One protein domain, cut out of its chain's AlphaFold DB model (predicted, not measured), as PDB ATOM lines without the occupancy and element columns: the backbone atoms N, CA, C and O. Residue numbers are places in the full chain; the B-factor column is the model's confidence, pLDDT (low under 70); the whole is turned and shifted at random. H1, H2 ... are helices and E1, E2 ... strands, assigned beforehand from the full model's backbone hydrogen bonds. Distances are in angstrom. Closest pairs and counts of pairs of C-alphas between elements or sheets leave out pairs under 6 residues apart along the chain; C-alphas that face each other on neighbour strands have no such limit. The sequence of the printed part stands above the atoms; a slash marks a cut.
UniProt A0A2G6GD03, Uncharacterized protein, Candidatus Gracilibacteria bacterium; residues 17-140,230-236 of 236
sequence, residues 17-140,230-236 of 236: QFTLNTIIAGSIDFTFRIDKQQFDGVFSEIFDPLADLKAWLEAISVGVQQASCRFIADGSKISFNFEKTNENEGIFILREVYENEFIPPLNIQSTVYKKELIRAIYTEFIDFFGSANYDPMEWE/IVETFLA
ATOM      1  N   GLN A  17      -3.442 -15.280  13.048       97.50
ATOM      2  CA  GLN A  17      -3.340 -16.572  13.721       97.50
ATOM      3  C   GLN A  17      -2.047 -16.600  14.531       97.50
ATOM      4  O   GLN A  17      -0.999 -16.175  14.046       97.50
ATOM      5  N   PHE A  18      -2.127 -17.102  15.753       98.12
ATOM      6  CA  PHE A  18      -0.979 -17.408  16.588       98.12
ATOM      7  C   PHE A  18      -1.170 -18.842  17.064       98.12
ATOM      8  O   PHE A  18      -2.281 -19.199  17.441       98.12
ATOM      9  N   THR A  19      -0.139 -19.666  16.948       98.25
ATOM     10  CA  THR A  19      -0.216 -21.091  17.281       98.25
ATOM     11  C   THR A  19       0.997 -21.475  18.099       98.25
ATOM     12  O   THR A  19       2.113 -21.150  17.696       98.25
ATOM     13  N   LEU A  20       0.775 -22.168  19.211       97.88
ATOM     14  CA  LEU A  20       1.812 -22.771  20.040       97.88
ATOM     15  C   LEU A  20       1.831 -24.270  19.751       97.88
ATOM     16  O   LEU A  20       0.819 -24.959  19.860       97.88
ATOM     17  N   ASN A  21       2.981 -24.773  19.313       93.50
ATOM     18  CA  ASN A  21       3.052 -26.104  18.719       93.50
ATOM     19  C   ASN A  21       3.377 -27.173  19.766       93.50
ATOM     20  O   ASN A  21       2.598 -28.101  19.984       93.50
ATOM     21  N   THR A  22       4.538 -27.048  20.405       93.75
ATOM     22  CA  THR A  22       5.072 -28.025  21.357       93.75
ATOM     23  C   THR A  22       5.994 -27.330  22.344       93.75
ATOM     24  O   THR A  22       6.556 -26.278  22.028       93.75
ATOM     25  N   ILE A  23       6.182 -27.948  23.511       93.44
ATOM     26  CA  ILE A  23       7.295 -27.633  24.397       93.44
ATOM     27  C   ILE A  23       8.316 -28.762  24.428       93.44
ATOM     28  O   ILE A  23       7.951 -29.927  24.576       93.44
ATOM     29  N   ILE A  24       9.592 -28.423  24.250       91.25
ATOM     30  CA  ILE A  24      10.702 -29.374  24.317       91.25
ATOM     31  C   ILE A  24      11.922 -28.663  24.906       91.25
ATOM     32  O   ILE A  24      12.353 -27.641  24.380       91.25
ATOM     33  N   ALA A  25      12.519 -29.236  25.951       89.75
ATOM     34  CA  ALA A  25      13.805 -28.824  26.507       89.75
ATOM     35  C   ALA A  25      13.887 -27.333  26.883       89.75
ATOM     36  O   ALA A  25      14.891 -26.681  26.593       89.75
ATOM     37  N   GLY A  26      12.855 -26.787  27.533       90.69
ATOM     38  CA  GLY A  26      12.849 -25.369  27.914       90.69
ATOM     39  C   GLY A  26      12.385 -24.411  26.822       90.69
ATOM     40  O   GLY A  26      12.479 -23.200  27.020       90.69
ATOM     41  N   SER A  27      11.905 -24.920  25.684       93.88
ATOM     42  CA  SER A  27      11.550 -24.105  24.520       93.88
ATOM     43  C   SER A  27      10.124 -24.356  24.044       93.88
ATOM     44  O   SER A  27       9.737 -25.508  23.856       93.88
ATOM     45  N   ILE A  28       9.359 -23.284  23.815       96.12
ATOM     46  CA  ILE A  28       8.013 -23.324  23.226       96.12
ATOM     47  C   ILE A  28       8.074 -22.792  21.795       96.12
ATOM     48  O   ILE A  28       8.347 -21.608  21.578       96.12
ATOM     49  N   ASP A  29       7.764 -23.653  20.830       95.75
ATOM     50  CA  ASP A  29       7.686 -23.279  19.419       95.75
ATOM     51  C   ASP A  29       6.370 -22.560  19.123       95.75
ATOM     52  O   ASP A  29       5.294 -23.025  19.517       95.75
ATOM     53  N   PHE A  30       6.432 -21.479  18.347       97.06
ATOM     54  CA  PHE A  30       5.243 -20.762  17.912       97.06
ATOM     55  C   PHE A  30       5.291 -20.342  16.445       97.06
ATOM     56  O   PHE A  30       6.345 -20.080  15.869       97.06
ATOM     57  N   THR A  31       4.108 -20.201  15.861       97.62
ATOM     58  CA  THR A  31       3.910 -19.644  14.525       97.62
ATOM     59  C   THR A  31       2.957 -18.460  14.619       97.62
ATOM     60  O   THR A  31       1.830 -18.591  15.092       97.62
ATOM     61  N   PHE A  32       3.380 -17.301  14.123       97.31
ATOM     62  CA  PHE A  32       2.531 -16.128  13.947       97.31
ATOM     63  C   PHE A  32       2.251 -15.906  12.461       97.31
ATOM     64  O   PHE A  32       3.168 -15.782  11.649       97.31
ATOM     65  N   ARG A  33       0.974 -15.817  12.088       97.31
ATOM     66  CA  ARG A  33       0.536 -15.498  10.727       97.31
ATOM     67  C   ARG A  33      -0.346 -14.268  10.722       97.31
ATOM     68  O   ARG A  33      -1.280 -14.149  11.514       97.31
ATOM     69  N   ILE A  34      -0.094 -13.397   9.754       95.75
ATOM     70  CA  ILE A  34      -0.971 -12.277   9.441       95.75
ATOM     71  C   ILE A  34      -1.131 -12.131   7.931       95.75
ATOM     72  O   ILE A  34      -0.184 -11.871   7.186       95.75
ATOM     73  N   ASP A  35      -2.360 -12.339   7.470       93.06
ATOM     74  CA  ASP A  35      -2.719 -12.427   6.057       93.06
ATOM     75  C   ASP A  35      -1.889 -13.476   5.297       93.06
ATOM     76  O   ASP A  35      -2.206 -14.662   5.341       93.06
ATOM     77  N   LYS A  36      -0.851 -13.046   4.569       93.56
ATOM     78  CA  LYS A  36       0.065 -13.917   3.810       93.56
ATOM     79  C   LYS A  36       1.470 -13.987   4.416       93.56
ATOM     80  O   LYS A  36       2.321 -14.683   3.874       93.56
ATOM     81  N   GLN A  37       1.723 -13.225   5.477       94.75
ATOM     82  CA  GLN A  37       3.009 -13.175   6.162       94.75
ATOM     83  C   GLN A  37       3.011 -14.221   7.279       94.75
ATOM     84  O   GLN A  37       2.007 -14.372   7.979       94.75
ATOM     85  N   GLN A  38       4.125 -14.930   7.438       95.44
ATOM     86  CA  GLN A  38       4.335 -15.928   8.483       95.44
ATOM     87  C   GLN A  38       5.685 -15.677   9.147       95.44
ATOM     88  O   GLN A  38       6.655 -15.337   8.469       95.44
ATOM     89  N   PHE A  39       5.719 -15.868  10.458       94.81
ATOM     90  CA  PHE A  39       6.919 -15.940  11.267       94.81
ATOM     91  C   PHE A  39       6.841 -17.186  12.140       94.81
ATOM     92  O   PHE A  39       5.814 -17.419  12.773       94.81
ATOM     93  N   ASP A  40       7.925 -17.946  12.177       95.00
ATOM     94  CA  ASP A  40       8.094 -19.078  13.077       95.00
ATOM     95  C   ASP A  40       9.189 -18.703  14.073       95.00
ATOM     96  O   ASP A  40      10.257 -18.238  13.671       95.00
ATOM     97  N   GLY A  41       8.901 -18.843  15.360       93.56
ATOM     98  CA  GLY A  41       9.788 -18.427  16.435       93.56
ATOM     99  C   GLY A  41       9.746 -19.388  17.612       93.56
ATOM    100  O   GLY A  41       8.970 -20.341  17.640       93.56
ATOM    101  N   VAL A  42      10.597 -19.109  18.595       95.00
ATOM    102  CA  VAL A  42      10.747 -19.921  19.803       95.00
ATOM    103  C   VAL A  42      10.783 -19.000  21.017       95.00
ATOM    104  O   VAL A  42      11.417 -17.943  20.985       95.00
ATOM    105  N   PHE A  43      10.104 -19.388  22.091       95.12
ATOM    106  CA  PHE A  43      10.307 -18.812  23.418       95.12
ATOM    107  C   PHE A  43      11.188 -19.745  24.236       95.12
ATOM    108  O   PHE A  43      10.961 -20.948  24.219       95.12
ATOM    109  N   SER A  44      12.157 -19.202  24.969       92.44
ATOM    110  CA  SER A  44      13.040 -19.977  25.844       92.44
ATOM    111  C   SER A  44      12.791 -19.613  27.299       92.44
ATOM    112  O   SER A  44      12.691 -18.433  27.621       92.44
ATOM    113  N   GLU A  45      12.766 -20.605  28.184       88.75
ATOM    114  CA  GLU A  45      12.647 -20.416  29.634       88.75
ATOM    115  C   GLU A  45      13.805 -19.603  30.237       88.75
ATOM    116  O   GLU A  45      13.608 -18.856  31.195       88.75
ATOM    117  N   ILE A  46      14.998 -19.670  29.626       86.38
ATOM    118  CA  ILE A  46      16.183 -18.912  30.063       86.38
ATOM    119  C   ILE A  46      15.929 -17.406  29.936       86.38
ATOM    120  O   ILE A  46      16.376 -16.610  30.766       86.38
ATOM    121  N   PHE A  47      15.213 -17.019  28.881       87.31
ATOM    122  CA  PHE A  47      14.821 -15.647  28.580       87.31
ATOM    123  C   PHE A  47      13.301 -15.562  28.485       87.31
ATOM    124  O   PHE A  47      12.773 -15.055  27.493       87.31
ATOM    125  N   ASP A  48      12.629 -16.099  29.506       90.88
ATOM    126  CA  ASP A  48      11.179 -16.240  29.529       90.88
ATOM    127  C   ASP A  48      10.473 -14.906  29.218       90.88
ATOM    128  O   ASP A  48      10.547 -13.957  30.008       90.88
ATOM    129  N   PRO A  49       9.767 -14.820  28.076       93.75
ATOM    130  CA  PRO A  49       9.143 -13.587  27.636       93.75
ATOM    131  C   PRO A  49       7.698 -13.444  28.107       93.75
ATOM    132  O   PRO A  49       7.068 -12.436  27.790       93.75
ATOM    133  N   LEU A  50       7.130 -14.433  28.807       95.88
ATOM    134  CA  LEU A  50       5.693 -14.474  29.068       95.88
ATOM    135  C   LEU A  50       5.219 -13.332  29.962       95.88
ATOM    136  O   LEU A  50       4.140 -12.789  29.721       95.88
ATOM    137  N   ALA A  51       6.028 -12.906  30.934       95.75
ATOM    138  CA  ALA A  51       5.695 -11.761  31.779       95.75
ATOM    139  C   ALA A  51       5.612 -10.457  30.962       95.75
ATOM    140  O   ALA A  51       4.630  -9.717  31.064       95.75
ATOM    141  N   ASP A  52       6.601 -10.208  30.099       97.12
ATOM    142  CA  ASP A  52       6.639  -9.025  29.232       97.12
ATOM    143  C   ASP A  52       5.561  -9.079  28.145       97.12
ATOM    144  O   ASP A  52       4.945  -8.062  27.818       97.12
ATOM    145  N   LEU A  53       5.291 -10.266  27.596       98.00
ATOM    146  CA  LEU A  53       4.233 -10.484  26.616       98.00
ATOM    147  C   LEU A  53       2.852 -10.247  27.233       98.00
ATOM    148  O   LEU A  53       2.019  -9.572  26.627       98.00
ATOM    149  N   LYS A  54       2.616 -10.734  28.458       98.38
ATOM    150  CA  LYS A  54       1.394 -10.457  29.219       98.38
ATOM    151  C   LYS A  54       1.223  -8.956  29.445       98.38
ATOM    152  O   LYS A  54       0.178  -8.409  29.101       98.38
ATOM    153  N   ALA A  55       2.255  -8.279  29.952       98.38
ATOM    154  CA  ALA A  55       2.223  -6.834  30.174       98.38
ATOM    155  C   ALA A  55       1.961  -6.057  28.870       98.38
ATOM    156  O   ALA A  55       1.236  -5.061  28.860       98.38
ATOM    157  N   TRP A  56       2.498  -6.533  27.745       98.62
ATOM    158  CA  TRP A  56       2.239  -5.969  26.425       98.62
ATOM    159  C   TRP A  56       0.777  -6.138  25.985       98.62
ATOM    160  O   TRP A  56       0.161  -5.166  25.542       98.62
ATOM    161  N   LEU A  57       0.182  -7.322  26.168       98.69
ATOM    162  CA  LEU A  57      -1.244  -7.554  25.901       98.69
ATOM    163  C   LEU A  57      -2.142  -6.679  26.792       98.69
ATOM    164  O   LEU A  57      -3.121  -6.098  26.312       98.69
ATOM    165  N   GLU A  58      -1.797  -6.536  28.071       98.69
ATOM    166  CA  GLU A  58      -2.498  -5.666  29.022       98.69
ATOM    167  C   GLU A  58      -2.421  -4.193  28.604       98.69
ATOM    168  O   GLU A  58      -3.445  -3.508  28.567       98.69
ATOM    169  N   ALA A  59      -1.238  -3.719  28.204       98.62
ATOM    170  CA  ALA A  59      -1.032  -2.354  27.724       98.62
ATOM    171  C   ALA A  59      -1.900  -2.038  26.492       98.62
ATOM    172  O   ALA A  59      -2.538  -0.983  26.429       98.62
ATOM    173  N   ILE A  60      -1.987  -2.961  25.528       98.56
ATOM    174  CA  ILE A  60      -2.864  -2.796  24.358       98.56
ATOM    175  C   ILE A  60      -4.340  -2.783  24.786       98.56
ATOM    176  O   ILE A  60      -5.119  -1.964  24.283       98.56
ATOM    177  N   SER A  61      -4.717  -3.651  25.730       98.38
ATOM    178  CA  SER A  61      -6.092  -3.784  26.234       98.38
ATOM    179  C   SER A  61      -6.592  -2.492  26.888       98.38
ATOM    180  O   SER A  61      -7.714  -2.065  26.621       98.38
ATOM    181  N   VAL A  62      -5.745  -1.815  27.670       98.06
ATOM    182  CA  VAL A  62      -6.081  -0.524  28.308       98.06
ATOM    183  C   VAL A  62      -5.878   0.690  27.389       98.06
ATOM    184  O   VAL A  62      -6.152   1.821  27.783       98.06
ATOM    185  N   GLY A  63      -5.428   0.476  26.149       97.38
ATOM    186  CA  GLY A  63      -5.333   1.519  25.128       97.38
ATOM    187  C   GLY A  63      -4.074   2.385  25.193       97.38
ATOM    188  O   GLY A  63      -4.130   3.533  24.747       97.38
ATOM    189  N   VAL A  64      -2.956   1.854  25.705       98.00
ATOM    190  CA  VAL A  64      -1.646   2.524  25.653       98.00
ATOM    191  C   VAL A  64      -1.281   2.859  24.201       98.00
ATOM    192  O   VAL A  64      -1.481   2.054  23.291       98.00
ATOM    193  N   GLN A  65      -0.742   4.064  23.983       98.06
ATOM    194  CA  GLN A  65      -0.459   4.586  22.643       98.06
ATOM    195  C   GLN A  65       0.606   3.768  21.895       98.06
ATOM    196  O   GLN A  65       0.454   3.516  20.702       98.06
ATOM    197  N   GLN A  66       1.671   3.357  22.587       97.88
ATOM    198  CA  GLN A  66       2.743   2.519  22.051       97.88
ATOM    199  C   GLN A  66       3.149   1.480  23.096       97.88
ATOM    200  O   GLN A  66       3.427   1.831  24.241       97.88
ATOM    201  N   ALA A  67       3.195   0.212  22.699       98.06
ATOM    202  CA  ALA A  67       3.590  -0.895  23.562       98.06
ATOM    203  C   ALA A  67       4.565  -1.817  22.825       98.06
ATOM    204  O   ALA A  67       4.381  -2.104  21.640       98.06
ATOM    205  N   SER A  68       5.582  -2.314  23.530       97.50
ATOM    206  CA  SER A  68       6.533  -3.280  22.979       97.50
ATOM    207  C   SER A  68       6.936  -4.333  24.002       97.50
ATOM    208  O   SER A  68       7.252  -3.961  25.130       97.50
ATOM    209  N   CYS A  69       7.035  -5.593  23.587       96.94
ATOM    210  CA  CYS A  69       7.778  -6.629  24.305       96.94
ATOM    211  C   CYS A  69       8.944  -7.109  23.435       96.94
ATOM    212  O   CYS A  69       8.867  -7.097  22.202       96.94
ATOM    213  N   ARG A  70      10.055  -7.486  24.069       95.69
ATOM    214  CA  ARG A  70      11.268  -7.944  23.383       95.69
ATOM    215  C   ARG A  70      11.804  -9.172  24.079       95.69
ATOM    216  O   ARG A  70      11.768  -9.234  25.298       95.69
ATOM    217  N   PHE A  71      12.342 -10.095  23.304       94.25
ATOM    218  CA  PHE A  71      12.916 -11.318  23.835       94.25
ATOM    219  C   PHE A  71      14.020 -11.841  22.929       94.25
ATOM    220  O   PHE A  71      14.191 -11.382  21.794       94.25
ATOM    221  N   ILE A  72      14.811 -12.757  23.473       90.75
ATOM    222  CA  ILE A  72      15.935 -13.374  22.779       90.75
ATOM    223  C   ILE A  72      15.542 -14.811  22.463       90.75
ATOM    224  O   ILE A  72      15.172 -15.556  23.367       90.75
ATOM    225  N   ALA A  73      15.646 -15.187  21.194       85.81
ATOM    226  CA  ALA A  73      15.484 -16.559  20.739       85.81
ATOM    227  C   ALA A  73      16.716 -16.937  19.918       85.81
ATOM    228  O   ALA A  73      16.956 -16.342  18.867       85.81
ATOM    229  N   ASP A  74      17.530 -17.862  20.426       75.81
ATOM    230  CA  ASP A  74      18.655 -18.480  19.711       75.81
ATOM    231  C   ASP A  74      19.550 -17.507  18.915       75.81
ATOM    232  O   ASP A  74      19.824 -17.687  17.731       75.81
ATOM    233  N   GLY A  75      20.022 -16.437  19.567       79.69
ATOM    234  CA  GLY A  75      20.925 -15.451  18.946       79.69
ATOM    235  C   GLY A  75      20.230 -14.414  18.050       79.69
ATOM    236  O   GLY A  75      20.894 -13.597  17.406       79.69
ATOM    237  N   SER A  76      18.897 -14.409  18.029       87.31
ATOM    238  CA  SER A  76      18.075 -13.350  17.447       87.31
ATOM    239  C   SER A  76      17.377 -12.535  18.539       87.31
ATOM    240  O   SER A  76      17.006 -13.039  19.602       87.31
ATOM    241  N   LYS A  77      17.198 -11.237  18.283       92.94
ATOM    242  CA  LYS A  77      16.367 -10.345  19.095       92.94
ATOM    243  C   LYS A  77      15.032 -10.172  18.396       92.94
ATOM    244  O   LYS A  77      14.968  -9.547  17.335       92.94
ATOM    245  N   ILE A  78      13.972 -10.678  19.011       95.44
ATOM    246  CA  ILE A  78      12.609 -10.557  18.503       95.44
ATOM    247  C   ILE A  78      11.886  -9.468  19.291       95.44
ATOM    248  O   ILE A  78      12.095  -9.285  20.492       95.44
ATOM    249  N   SER A  79      11.043  -8.701  18.609       96.50
ATOM    250  CA  SER A  79      10.181  -7.709  19.242       96.50
ATOM    251  C   SER A  79       8.791  -7.723  18.638       96.50
ATOM    252  O   SER A  79       8.650  -7.733  17.412       96.50
ATOM    253  N   PHE A  80       7.779  -7.665  19.500       98.00
ATOM    254  CA  PHE A  80       6.415  -7.335  19.111       98.00
ATOM    255  C   PHE A  80       6.150  -5.902  19.534       98.00
ATOM    256  O   PHE A  80       6.341  -5.540  20.693       98.00
ATOM    257  N   ASN A  81       5.730  -5.075  18.587       98.44
ATOM    258  CA  ASN A  81       5.407  -3.680  18.823       98.44
ATOM    259  C   ASN A  81       3.984  -3.414  18.343       98.44
ATOM    260  O   ASN A  81       3.522  -3.987  17.355       98.44
ATOM    261  N   PHE A  82       3.298  -2.529  19.051       98.50
ATOM    262  CA  PHE A  82       1.960  -2.085  18.713       98.50
ATOM    263  C   PHE A  82       1.871  -0.569  18.869       98.50
ATOM    264  O   PHE A  82       2.241  -0.031  19.913       98.50
ATOM    265  N   GLU A  83       1.355   0.107  17.847       98.50
ATOM    266  CA  GLU A  83       1.081   1.542  17.861       98.50
ATOM    267  C   GLU A  83      -0.405   1.799  17.594       98.50
ATOM    268  O   GLU A  83      -0.928   1.468  16.530       98.50
ATOM    269  N   LYS A  84      -1.097   2.397  18.566       97.88
ATOM    270  CA  LYS A  84      -2.527   2.704  18.482       97.88
ATOM    271  C   LYS A  84      -2.776   3.748  17.389       97.88
ATOM    272  O   LYS A  84      -2.239   4.850  17.446       97.88
ATOM    273  N   THR A  85      -3.646   3.440  16.431       97.44
ATOM    274  CA  THR A  85      -4.091   4.412  15.415       97.44
ATOM    275  C   THR A  85      -5.443   5.016  15.772       97.44
ATOM    276  O   THR A  85      -5.691   6.186  15.493       97.44
ATOM    277  N   ASN A  86      -6.321   4.234  16.403       95.88
ATOM    278  CA  ASN A  86      -7.611   4.684  16.920       95.88
ATOM    279  C   ASN A  86      -8.082   3.786  18.081       95.88
ATOM    280  O   ASN A  86      -7.336   2.952  18.593       95.88
ATOM    281  N   GLU A  87      -9.327   3.955  18.534       94.69
ATOM    282  CA  GLU A  87      -9.854   3.200  19.676       94.69
ATOM    283  C   GLU A  87      -9.959   1.690  19.468       94.69
ATOM    284  O   GLU A  87      -9.998   0.967  20.457       94.69
ATOM    285  N   ASN A  88      -9.961   1.189  18.235       95.88
ATOM    286  CA  ASN A  88     -10.134  -0.236  17.942       95.88
ATOM    287  C   ASN A  88      -8.966  -0.846  17.167       95.88
ATOM    288  O   ASN A  88      -8.812  -2.067  17.171       95.88
ATOM    289  N   GLU A  89      -8.142  -0.021  16.529       96.88
ATOM    290  CA  GLU A  89      -7.100  -0.447  15.604       96.88
ATOM    291  C   GLU A  89      -5.721   0.094  16.000       96.88
ATOM    292  O   GLU A  89      -5.577   1.083  16.727       96.88
ATOM    293  N   GLY A  90      -4.693  -0.566  15.484       97.38
ATOM    294  CA  GLY A  90      -3.325  -0.074  15.516       97.38
ATOM    295  C   GLY A  90      -2.445  -0.777  14.501       97.38
ATOM    296  O   GLY A  90      -2.891  -1.661  13.769       97.38
ATOM    297  N   ILE A  91      -1.189  -0.361  14.439       97.94
ATOM    298  CA  ILE A  91      -0.165  -0.975  13.604       97.94
ATOM    299  C   ILE A  91       0.583  -1.978  14.475       97.94
ATOM    300  O   ILE A  91       1.206  -1.600  15.465       97.94
ATOM    301  N   PHE A  92       0.514  -3.252  14.104       98.00
ATOM    302  CA  PHE A  92       1.342  -4.303  14.680       98.00
ATOM    303  C   PHE A  92       2.626  -4.447  13.866       98.00
ATOM    304  O   PHE A  92       2.579  -4.439  12.633       98.00
ATOM    305  N   ILE A  93       3.756  -4.584  14.561       97.69
ATOM    306  CA  ILE A  93       5.082  -4.763  13.973       97.69
ATOM    307  C   ILE A  93       5.802  -5.885  14.725       97.69
ATOM    308  O   ILE A  93       6.177  -5.709  15.887       97.69
ATOM    309  N   LEU A  94       6.048  -7.001  14.046       97.31
ATOM    310  CA  LEU A  94       6.962  -8.047  14.495       97.31
ATOM    311  C   LEU A  94       8.285  -7.878  13.762       97.31
ATOM    312  O   LEU A  94       8.326  -7.875  12.532       97.31
ATOM    313  N   ARG A  95       9.368  -7.754  14.527       95.69
ATOM    314  CA  ARG A  95      10.721  -7.639  13.985       95.69
ATOM    315  C   ARG A  95      11.641  -8.663  14.624       95.69
ATOM    316  O   ARG A  95      11.683  -8.747  15.848       95.69
ATOM    317  N   GLU A  96      12.422  -9.339  13.793       94.56
ATOM    318  CA  GLU A  96      13.551 -10.175  14.197       94.56
ATOM    319  C   GLU A  96      14.845  -9.520  13.704       94.56
ATOM    320  O   GLU A  96      14.960  -9.133  12.537       94.56
ATOM    321  N   VAL A  97      15.804  -9.346  14.610       90.94
ATOM    322  CA  VAL A  97      17.129  -8.804  14.309       90.94
ATOM    323  C   VAL A  97      18.172  -9.830  14.717       90.94
ATOM    324  O   VAL A  97      18.280 -10.172  15.895       90.94
ATOM    325  N   TYR A  98      18.957 -10.290  13.752       86.44
ATOM    326  CA  TYR A  98      20.077 -11.191  13.993       86.44
ATOM    327  C   TYR A  98      21.281 -10.418  14.533       86.44
ATOM    328  O   TYR A  98      21.520  -9.276  14.139       86.44
ATOM    329  N   GLU A  99      22.079 -11.047  15.397       81.25
ATOM    330  CA  GLU A  99      23.388 -10.492  15.782       81.25
ATOM    331  C   GLU A  99      24.337 -10.363  14.583       81.25
ATOM    332  O   GLU A  99      25.217  -9.504  14.559       81.25
ATOM    333  N   ASN A 100      24.134 -11.199  13.564       78.38
ATOM    334  CA  ASN A 100      24.860 -11.131  12.312       78.38
ATOM    335  C   ASN A 100      24.227 -10.094  11.366       78.38
ATOM    336  O   ASN A 100      23.204 -10.362  10.736       78.38
ATOM    337  N   GLU A 101      24.886  -8.942  11.216       74.94
ATOM    338  CA  GLU A 101      24.446  -7.819  10.369       74.94
ATOM    339  C   GLU A 101      24.283  -8.169   8.875       74.94
ATOM    340  O   GLU A 101      23.689  -7.395   8.124       74.94
ATOM    341  N   PHE A 102      24.779  -9.327   8.421       79.94
ATOM    342  CA  PHE A 102      24.629  -9.774   7.033       79.94
ATOM    343  C   PHE A 102      23.250 -10.370   6.715       79.94
ATOM    344  O   PHE A 102      22.923 -10.520   5.536       79.94
ATOM    345  N   ILE A 103      22.441 -10.709   7.724       77.50
ATOM    346  CA  ILE A 103      21.078 -11.206   7.510       77.50
ATOM    347  C   ILE A 103      20.108 -10.024   7.655       77.50
ATOM    348  O   ILE A 103      20.054  -9.411   8.724       77.50
ATOM    349  N   PRO A 104      19.344  -9.666   6.603       81.50
ATOM    350  CA  PRO A 104      18.398  -8.563   6.694       81.50
ATOM    351  C   PRO A 104      17.335  -8.864   7.761       81.50
ATOM    352  O   PRO A 104      16.885 -10.007   7.865       81.50
ATOM    353  N   PRO A 105      16.903  -7.857   8.540       85.38
ATOM    354  CA  PRO A 105      15.906  -8.071   9.576       85.38
ATOM    355  C   PRO A 105      14.573  -8.481   8.952       85.38
ATOM    356  O   PRO A 105      14.110  -7.859   7.988       85.38
ATOM    357  N   LEU A 106      13.922  -9.481   9.540       89.50
ATOM    358  CA  LEU A 106      12.536  -9.780   9.212       89.50
ATOM    359  C   LEU A 106      11.648  -8.675   9.782       89.50
ATOM    360  O   LEU A 106      11.839  -8.224  10.915       89.50
ATOM    361  N   ASN A 107      10.664  -8.240   8.999       93.38
ATOM    362  CA  ASN A 107       9.685  -7.256   9.433       93.38
ATOM    363  C   ASN A 107       8.294  -7.630   8.918       93.38
ATOM    364  O   ASN A 107       8.028  -7.521   7.721       93.38
ATOM    365  N   ILE A 108       7.418  -8.046   9.827       94.50
ATOM    366  CA  ILE A 108       5.997  -8.238   9.556       94.50
ATOM    367  C   ILE A 108       5.259  -7.030  10.108       94.50
ATOM    368  O   ILE A 108       5.287  -6.774  11.310       94.50
ATOM    369  N   GLN A 109       4.562  -6.314   9.233       95.44
ATOM    370  CA  GLN A 109       3.783  -5.140   9.608       95.44
ATOM    371  C   GLN A 109       2.377  -5.216   9.016       95.44
ATOM    372  O   GLN A 109       2.208  -5.553   7.842       95.44
ATOM    373  N   SER A 110       1.366  -4.890   9.824       96.12
ATOM    374  CA  SER A 110      -0.022  -4.785   9.363       96.12
ATOM    375  C   SER A 110      -0.874  -3.921  10.294       96.12
ATOM    376  O   SER A 110      -0.587  -3.793  11.486       96.12
ATOM    377  N   THR A 111      -1.947  -3.344   9.757       96.81
ATOM    378  CA  THR A 111      -3.002  -2.715  10.560       96.81
ATOM    379  C   THR A 111      -3.919  -3.798  11.106       96.81
ATOM    380  O   THR A 111      -4.457  -4.591  10.339       96.81
ATOM    381  N   VAL A 112      -4.121  -3.822  12.421       97.12
ATOM    382  CA  VAL A 112      -4.885  -4.857  13.122       97.12
ATOM    383  C   VAL A 112      -5.955  -4.276  14.025       97.12
ATOM    384  O   VAL A 112      -5.793  -3.196  14.589       97.12
ATOM    385  N   TYR A 113      -7.031  -5.038  14.217       97.19
ATOM    386  CA  TYR A 113      -7.985  -4.789  15.292       97.19
ATOM    387  C   TYR A 113      -7.404  -5.302  16.610       97.19
ATOM    388  O   TYR A 113      -7.074  -6.485  16.718       97.19
ATOM    389  N   LYS A 114      -7.344  -4.440  17.630       96.88
ATOM    390  CA  LYS A 114      -6.793  -4.760  18.958       96.88
ATOM    391  C   LYS A 114      -7.390  -6.036  19.546       96.88
ATOM    392  O   LYS A 114      -6.652  -6.919  19.964       96.88
ATOM    393  N   LYS A 115      -8.726  -6.149  19.519       97.69
ATOM    394  CA  LYS A 115      -9.455  -7.300  20.080       97.69
ATOM    395  C   LYS A 115      -9.075  -8.618  19.412       97.69
ATOM    396  O   LYS A 115      -9.041  -9.638  20.077       97.69
ATOM    397  N   GLU A 116      -8.752  -8.600  18.124       97.56
ATOM    398  CA  GLU A 116      -8.395  -9.810  17.378       97.56
ATOM    399  C   GLU A 116      -6.944 -10.213  17.595       97.56
ATOM    400  O   GLU A 116      -6.682 -11.394  17.777       97.56
ATOM    401  N   LEU A 117      -6.023  -9.242  17.627       98.12
ATOM    402  CA  LEU A 117      -4.622  -9.496  17.963       98.12
ATOM    403  C   LEU A 117      -4.508 -10.082  19.375       98.12
ATOM    404  O   LEU A 117      -3.889 -11.126  19.562       98.12
ATOM    405  N   ILE A 118      -5.143  -9.424  20.350       98.50
ATOM    406  CA  ILE A 118      -5.126  -9.867  21.744       98.50
ATOM    407  C   ILE A 118      -5.799 -11.229  21.873       98.50
ATOM    408  O   ILE A 118      -5.233 -12.103  22.515       98.50
ATOM    409  N   ARG A 119      -6.966 -11.435  21.243       98.38
ATOM    410  CA  ARG A 119      -7.645 -12.734  21.274       98.38
ATOM    411  C   ARG A 119      -6.743 -13.828  20.717       98.38
ATOM    412  O   ARG A 119      -6.513 -14.786  21.429       98.38
ATOM    413  N   ALA A 120      -6.202 -13.655  19.509       98.25
ATOM    414  CA  ALA A 120      -5.384 -14.673  18.849       98.25
ATOM    415  C   ALA A 120      -4.190 -15.115  19.705       98.25
ATOM    416  O   ALA A 120      -3.920 -16.303  19.784       98.25
ATOM    417  N   ILE A 121      -3.499 -14.178  20.359       98.31
ATOM    418  CA  ILE A 121      -2.331 -14.508  21.184       98.31
ATOM    419  C   ILE A 121      -2.766 -15.048  22.551       98.31
ATOM    420  O   ILE A 121      -2.303 -16.103  22.970       98.31
ATOM    421  N   TYR A 122      -3.654 -14.343  23.256       98.56
ATOM    422  CA  TYR A 122      -4.024 -14.696  24.627       98.56
ATOM    423  C   TYR A 122      -4.746 -16.040  24.703       98.56
ATOM    424  O   TYR A 122      -4.379 -16.867  25.531       98.56
ATOM    425  N   THR A 123      -5.749 -16.278  23.850       97.94
ATOM    426  CA  THR A 123      -6.510 -17.535  23.915       97.94
ATOM    427  C   THR A 123      -5.637 -18.724  23.564       97.94
ATOM    428  O   THR A 123      -5.741 -19.741  24.231       97.94
ATOM    429  N   GLU A 124      -4.721 -18.574  22.603       98.25
ATOM    430  CA  GLU A 124      -3.785 -19.639  22.244       98.25
ATOM    431  C   GLU A 124      -2.896 -20.045  23.425       98.25
ATOM    432  O   GLU A 124      -2.723 -21.232  23.669       98.25
ATOM    433  N   PHE A 125      -2.378 -19.096  24.214       98.19
ATOM    434  CA  PHE A 125      -1.628 -19.438  25.429       98.19
ATOM    435  C   PHE A 125      -2.483 -20.174  26.458       98.19
ATOM    436  O   PHE A 125      -2.045 -21.179  27.013       98.19
ATOM    437  N   ILE A 126      -3.702 -19.689  26.711       97.88
ATOM    438  CA  ILE A 126      -4.614 -20.332  27.665       97.88
ATOM    439  C   ILE A 126      -4.950 -21.762  27.227       97.88
ATOM    440  O   ILE A 126      -4.914 -22.673  28.056       97.88
ATOM    441  N   ASP A 127      -5.227 -21.963  25.939       97.88
ATOM    442  CA  ASP A 127      -5.540 -23.270  25.370       97.88
ATOM    443  C   ASP A 127      -4.308 -24.189  25.386       97.88
ATOM    444  O   ASP A 127      -4.407 -25.349  25.793       97.88
ATOM    445  N   PHE A 128      -3.131 -23.668  25.024       98.06
ATOM    446  CA  PHE A 128      -1.873 -24.413  25.022       98.06
ATOM    447  C   PHE A 128      -1.511 -24.929  26.414       98.06
ATOM    448  O   PHE A 128      -1.212 -26.115  26.550       98.06
ATOM    449  N   PHE A 129      -1.618 -24.097  27.455       96.50
ATOM    450  CA  PHE A 129      -1.340 -24.510  28.835       96.50
ATOM    451  C   PHE A 129      -2.273 -25.612  29.353       96.50
ATOM    452  O   PHE A 129      -1.905 -26.346  30.266       96.50
ATOM    453  N   GLY A 130      -3.480 -25.736  28.793       95.31
ATOM    454  CA  GLY A 130      -4.415 -26.823  29.100       95.31
ATOM    455  C   GLY A 130      -4.280 -28.045  28.187       95.31
ATOM    456  O   GLY A 130      -5.035 -29.008  28.340       95.31
ATOM    457  N   SER A 131      -3.376 -28.006  27.206       96.75
ATOM    458  CA  SER A 131      -3.245 -29.031  26.173       96.75
ATOM    459  C   SER A 131      -2.262 -30.139  26.560       96.75
ATOM    460  O   SER A 131      -1.401 -29.969  27.416       96.75
ATOM    461  N   ALA A 132      -2.333 -31.271  25.854       95.56
ATOM    462  CA  ALA A 132      -1.359 -32.358  25.998       95.56
ATOM    463  C   ALA A 132       0.051 -32.005  25.475       95.56
ATOM    464  O   ALA A 132       0.986 -32.762  25.712       95.56
ATOM    465  N   ASN A 133       0.196 -30.887  24.754       95.31
ATOM    466  CA  ASN A 133       1.473 -30.428  24.204       95.31
ATOM    467  C   ASN A 133       2.248 -29.532  25.177       95.31
ATOM    468  O   ASN A 133       3.359 -29.119  24.846       95.31
ATOM    469  N   TYR A 134       1.670 -29.215  26.340       95.56
ATOM    470  CA  TYR A 134       2.325 -28.460  27.397       95.56
ATOM    471  C   TYR A 134       2.705 -29.381  28.557       95.56
ATOM    472  O   TYR A 134       1.851 -30.009  29.179       95.56
ATOM    473  N   ASP A 135       3.999 -29.431  28.857       91.44
ATOM    474  CA  ASP A 135       4.553 -30.057  30.049       91.44
ATOM    475  C   ASP A 135       5.144 -28.970  30.966       91.44
ATOM    476  O   ASP A 135       6.177 -28.380  30.628       91.44
ATOM    477  N   PRO A 136       4.537 -28.699  32.138       89.69
ATOM    478  CA  PRO A 136       5.087 -27.768  33.117       89.69
ATOM    479  C   PRO A 136       6.522 -28.109  33.534       89.69
ATOM    480  O   PRO A 136       7.297 -27.209  33.846       89.69
ATOM    481  N   MET A 137       6.911 -29.389  33.503       86.25
ATOM    482  CA  MET A 137       8.257 -29.841  33.873       86.25
ATOM    483  C   MET A 137       9.329 -29.442  32.861       86.25
ATOM    484  O   MET A 137      10.509 -29.547  33.196       86.25
ATOM    485  N   GLU A 138       8.928 -29.011  31.662       89.62
ATOM    486  CA  GLU A 138       9.782 -28.535  30.569       89.62
ATOM    487  C   GLU A 138       9.793 -26.999  30.459       89.62
ATOM    488  O   GLU A 138      10.544 -26.468  29.651       89.62
ATOM    489  N   TRP A 139       8.989 -26.271  31.249       92.50
ATOM    490  CA  TRP A 139       8.924 -24.798  31.223       92.50
ATOM    491  C   TRP A 139       9.105 -24.169  32.595       92.50
ATOM    492  O   TRP A 139       9.940 -23.290  32.790       92.50
ATOM    493  N   GLU A 140       8.245 -24.565  33.532       91.50
ATOM    494  CA  GLU A 140       7.934 -23.770  34.703       91.50
ATOM    495  C   GLU A 140       9.044 -23.864  35.741       91.50
ATOM    496  O   GLU A 140       9.648 -24.913  35.991       91.50
ATOM    497  N   ILE A 230      -7.439  -8.097  33.275       98.38
ATOM    498  CA  ILE A 230      -7.514  -6.945  32.359       98.38
ATOM    499  C   ILE A 230      -7.802  -7.435  30.938       98.38
ATOM    500  O   ILE A 230      -8.746  -6.958  30.303       98.38
ATOM    501  N   VAL A 231      -7.018  -8.400  30.448       98.44
ATOM    502  CA  VAL A 231      -7.200  -8.960  29.101       98.44
ATOM    503  C   VAL A 231      -8.550  -9.668  28.989       98.44
ATOM    504  O   VAL A 231      -9.278  -9.449  28.023       98.44
ATOM    505  N   GLU A 232      -8.931 -10.457  29.992       98.19
ATOM    506  CA  GLU A 232     -10.213 -11.170  30.021       98.19
ATOM    507  C   GLU A 232     -11.408 -10.210  29.989       98.19
ATOM    508  O   GLU A 232     -12.331 -10.404  29.199       98.19
ATOM    509  N   THR A 233     -11.360  -9.121  30.765       98.31
ATOM    510  CA  THR A 233     -12.400  -8.077  30.750       98.31
ATOM    511  C   THR A 233     -12.485  -7.379  29.392       98.31
ATOM    512  O   THR A 233     -13.575  -7.056  28.929       98.31
ATOM    513  N   PHE A 234     -11.348  -7.147  28.732       98.06
ATOM    514  CA  PHE A 234     -11.311  -6.546  27.397       98.06
ATOM    515  C   PHE A 234     -11.852  -7.488  26.302       98.06
ATOM    516  O   PHE A 234     -12.425  -7.036  25.304       98.06
ATOM    517  N   LEU A 235     -11.659  -8.800  26.467       97.75
ATOM    518  CA  LEU A 235     -12.112  -9.811  25.515       97.75
ATOM    519  C   LEU A 235     -13.594 -10.178  25.653       97.75
ATOM    520  O   LEU A 235     -14.176 -10.573  24.633       97.75
ATOM    521  N   ALA A 236     -14.185 -10.003  26.841       94.81
ATOM    522  CA  ALA A 236     -15.628 -10.118  27.089       94.81
ATOM    523  C   ALA A 236     -16.459  -9.231  26.139       94.81
ATOM    524  O   ALA A 236     -17.571  -9.659  25.764       94.81
TER     525      ALA A 236
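Overview. This is residues 17 to 140 and 230 to 236 of the 236 residues of an uncharacterized protein of Candidatus Gracilibacteria bacterium (UniProt A0A2G6GD03). A twisted four-stranded sheet, E4 to E7, and a three-stranded sheet, E1 to E3, stand partly face to face with their strands crossed, and on one face of the larger sheet H1 packs along its length while H2 meets that face with residues 114 to 119. H1 runs along the edge strand E4 of that sheet, H2 stands up from its other edge and runs on along E1 of the smaller sheet, and the short last helix H3 packs on H1 and H2. The printed part has 131 residues, with three named helices and seven named strands in the order E1 E2 E3 H1 E4 E5 E6 E7 H2 H3, and its class is mixed, helices and strands. The sheets run E4 E5 E6 E7 and E1 E2 E3, both antiparallel. The whole is compact, with a radius of gyration of the C-alphas of 14.6 A, and spans 41 by 40 by 25 A.

Along the chain. The larger sheet holds E4, residues 66 to 73, 23.0 A long; E5, residues 76 to 84, 26.1 A; E6, residues 89 to 98, the longest strand at 29.3 A; and E7, residues 106 to 113, 22.0 A. The smaller sheet holds E1, residues 17 to 24, 21.8 A; E2, residues 27 to 34, 22.9 A; and E3, residues 37 to 44, 23.1 A. H1 is residues 50 to 61, 16.2 A; H2 is residues 114 to 129, 22.7 A; H3 is residues 230 to 235, 8.7 A. E1 begins at C-alpha 17 at (-3.340, -16.572, 13.721), E4 begins at C-alpha 66 at (2.743, 2.519, 22.051), and H3 ends at C-alpha 235 at (-12.112, -9.811, 25.515).

Arrangement. E4 E5 E6 E7 is a meander, each strand the antiparallel neighbour of the one before. Within hydrogen-bond range are N 69 and O 80 at 3.0 A for the hairpin E4 and E5, N 81 and O 93 at 2.8 A for E5 and E6, and N 94 and O 108 at 2.8 A for E6 and E7. H1 and H2 lie on the same face of this sheet, an arrangement of two layers, helices on one face of a sheet. H1 lies over E4 at a height over the sheet of 8.3 A and runs along the strands, at 20 degrees to E4 on the local plane; the closest C-alphas are those of Asp 52 and Cys 69, 5.6 A apart. H2 stands up from the sheet, its line rising 51 degrees out of the local plane. The second meander, E1 E2 E3, has N 19 and O 31 at 2.9 A and N 30 and O 41 at 2.9 A within hydrogen-bond range. The two sheets form a sandwich, two sheets face to face, with their strands at 50 degrees. The closest C-alphas of E3 and E4 are those of Val 42 and Ala 73, 5.9 A apart. H2 is also on the smaller sheet, over E1 at a height of 7.6 A; the closest C-alphas, of Phe 18 and Ile 121, are 5.6 A apart. H1, with residues 57 to 61 alone, touches H2 at a shallow tilt of 31 degrees, opposite ways; the closest C-alphas, of Leu 57 and Ile 118, are 6.1 A apart. H3 touches H1 at a steep tilt of 58 degrees, the closest C-alphas being those of Glu 58 and Val 231, 5.7 A apart. H3 touches H2 with the C-alphas of Lys 115 and Leu 235 closest, 6.6 A apart, about perpendicular at 71 degrees, only just. In H1 and H3 every O i to N i+4 pair is within hydrogen-bond range; in H2 11 of 12 are.

Size, cuts and confidence. The two C-alphas farthest apart, of Phe 102 and Ala 236, are 45.0 A apart. Residues 141 to 229 are not printed, and C-alphas 140 and 230 are 23.0 A apart across this cut. Of the links that are printed whole, that from E6 to E7 is short with 7 residues and the others are tight. The mean pLDDT of the printed part is 94.5, and no printed residue is under 70.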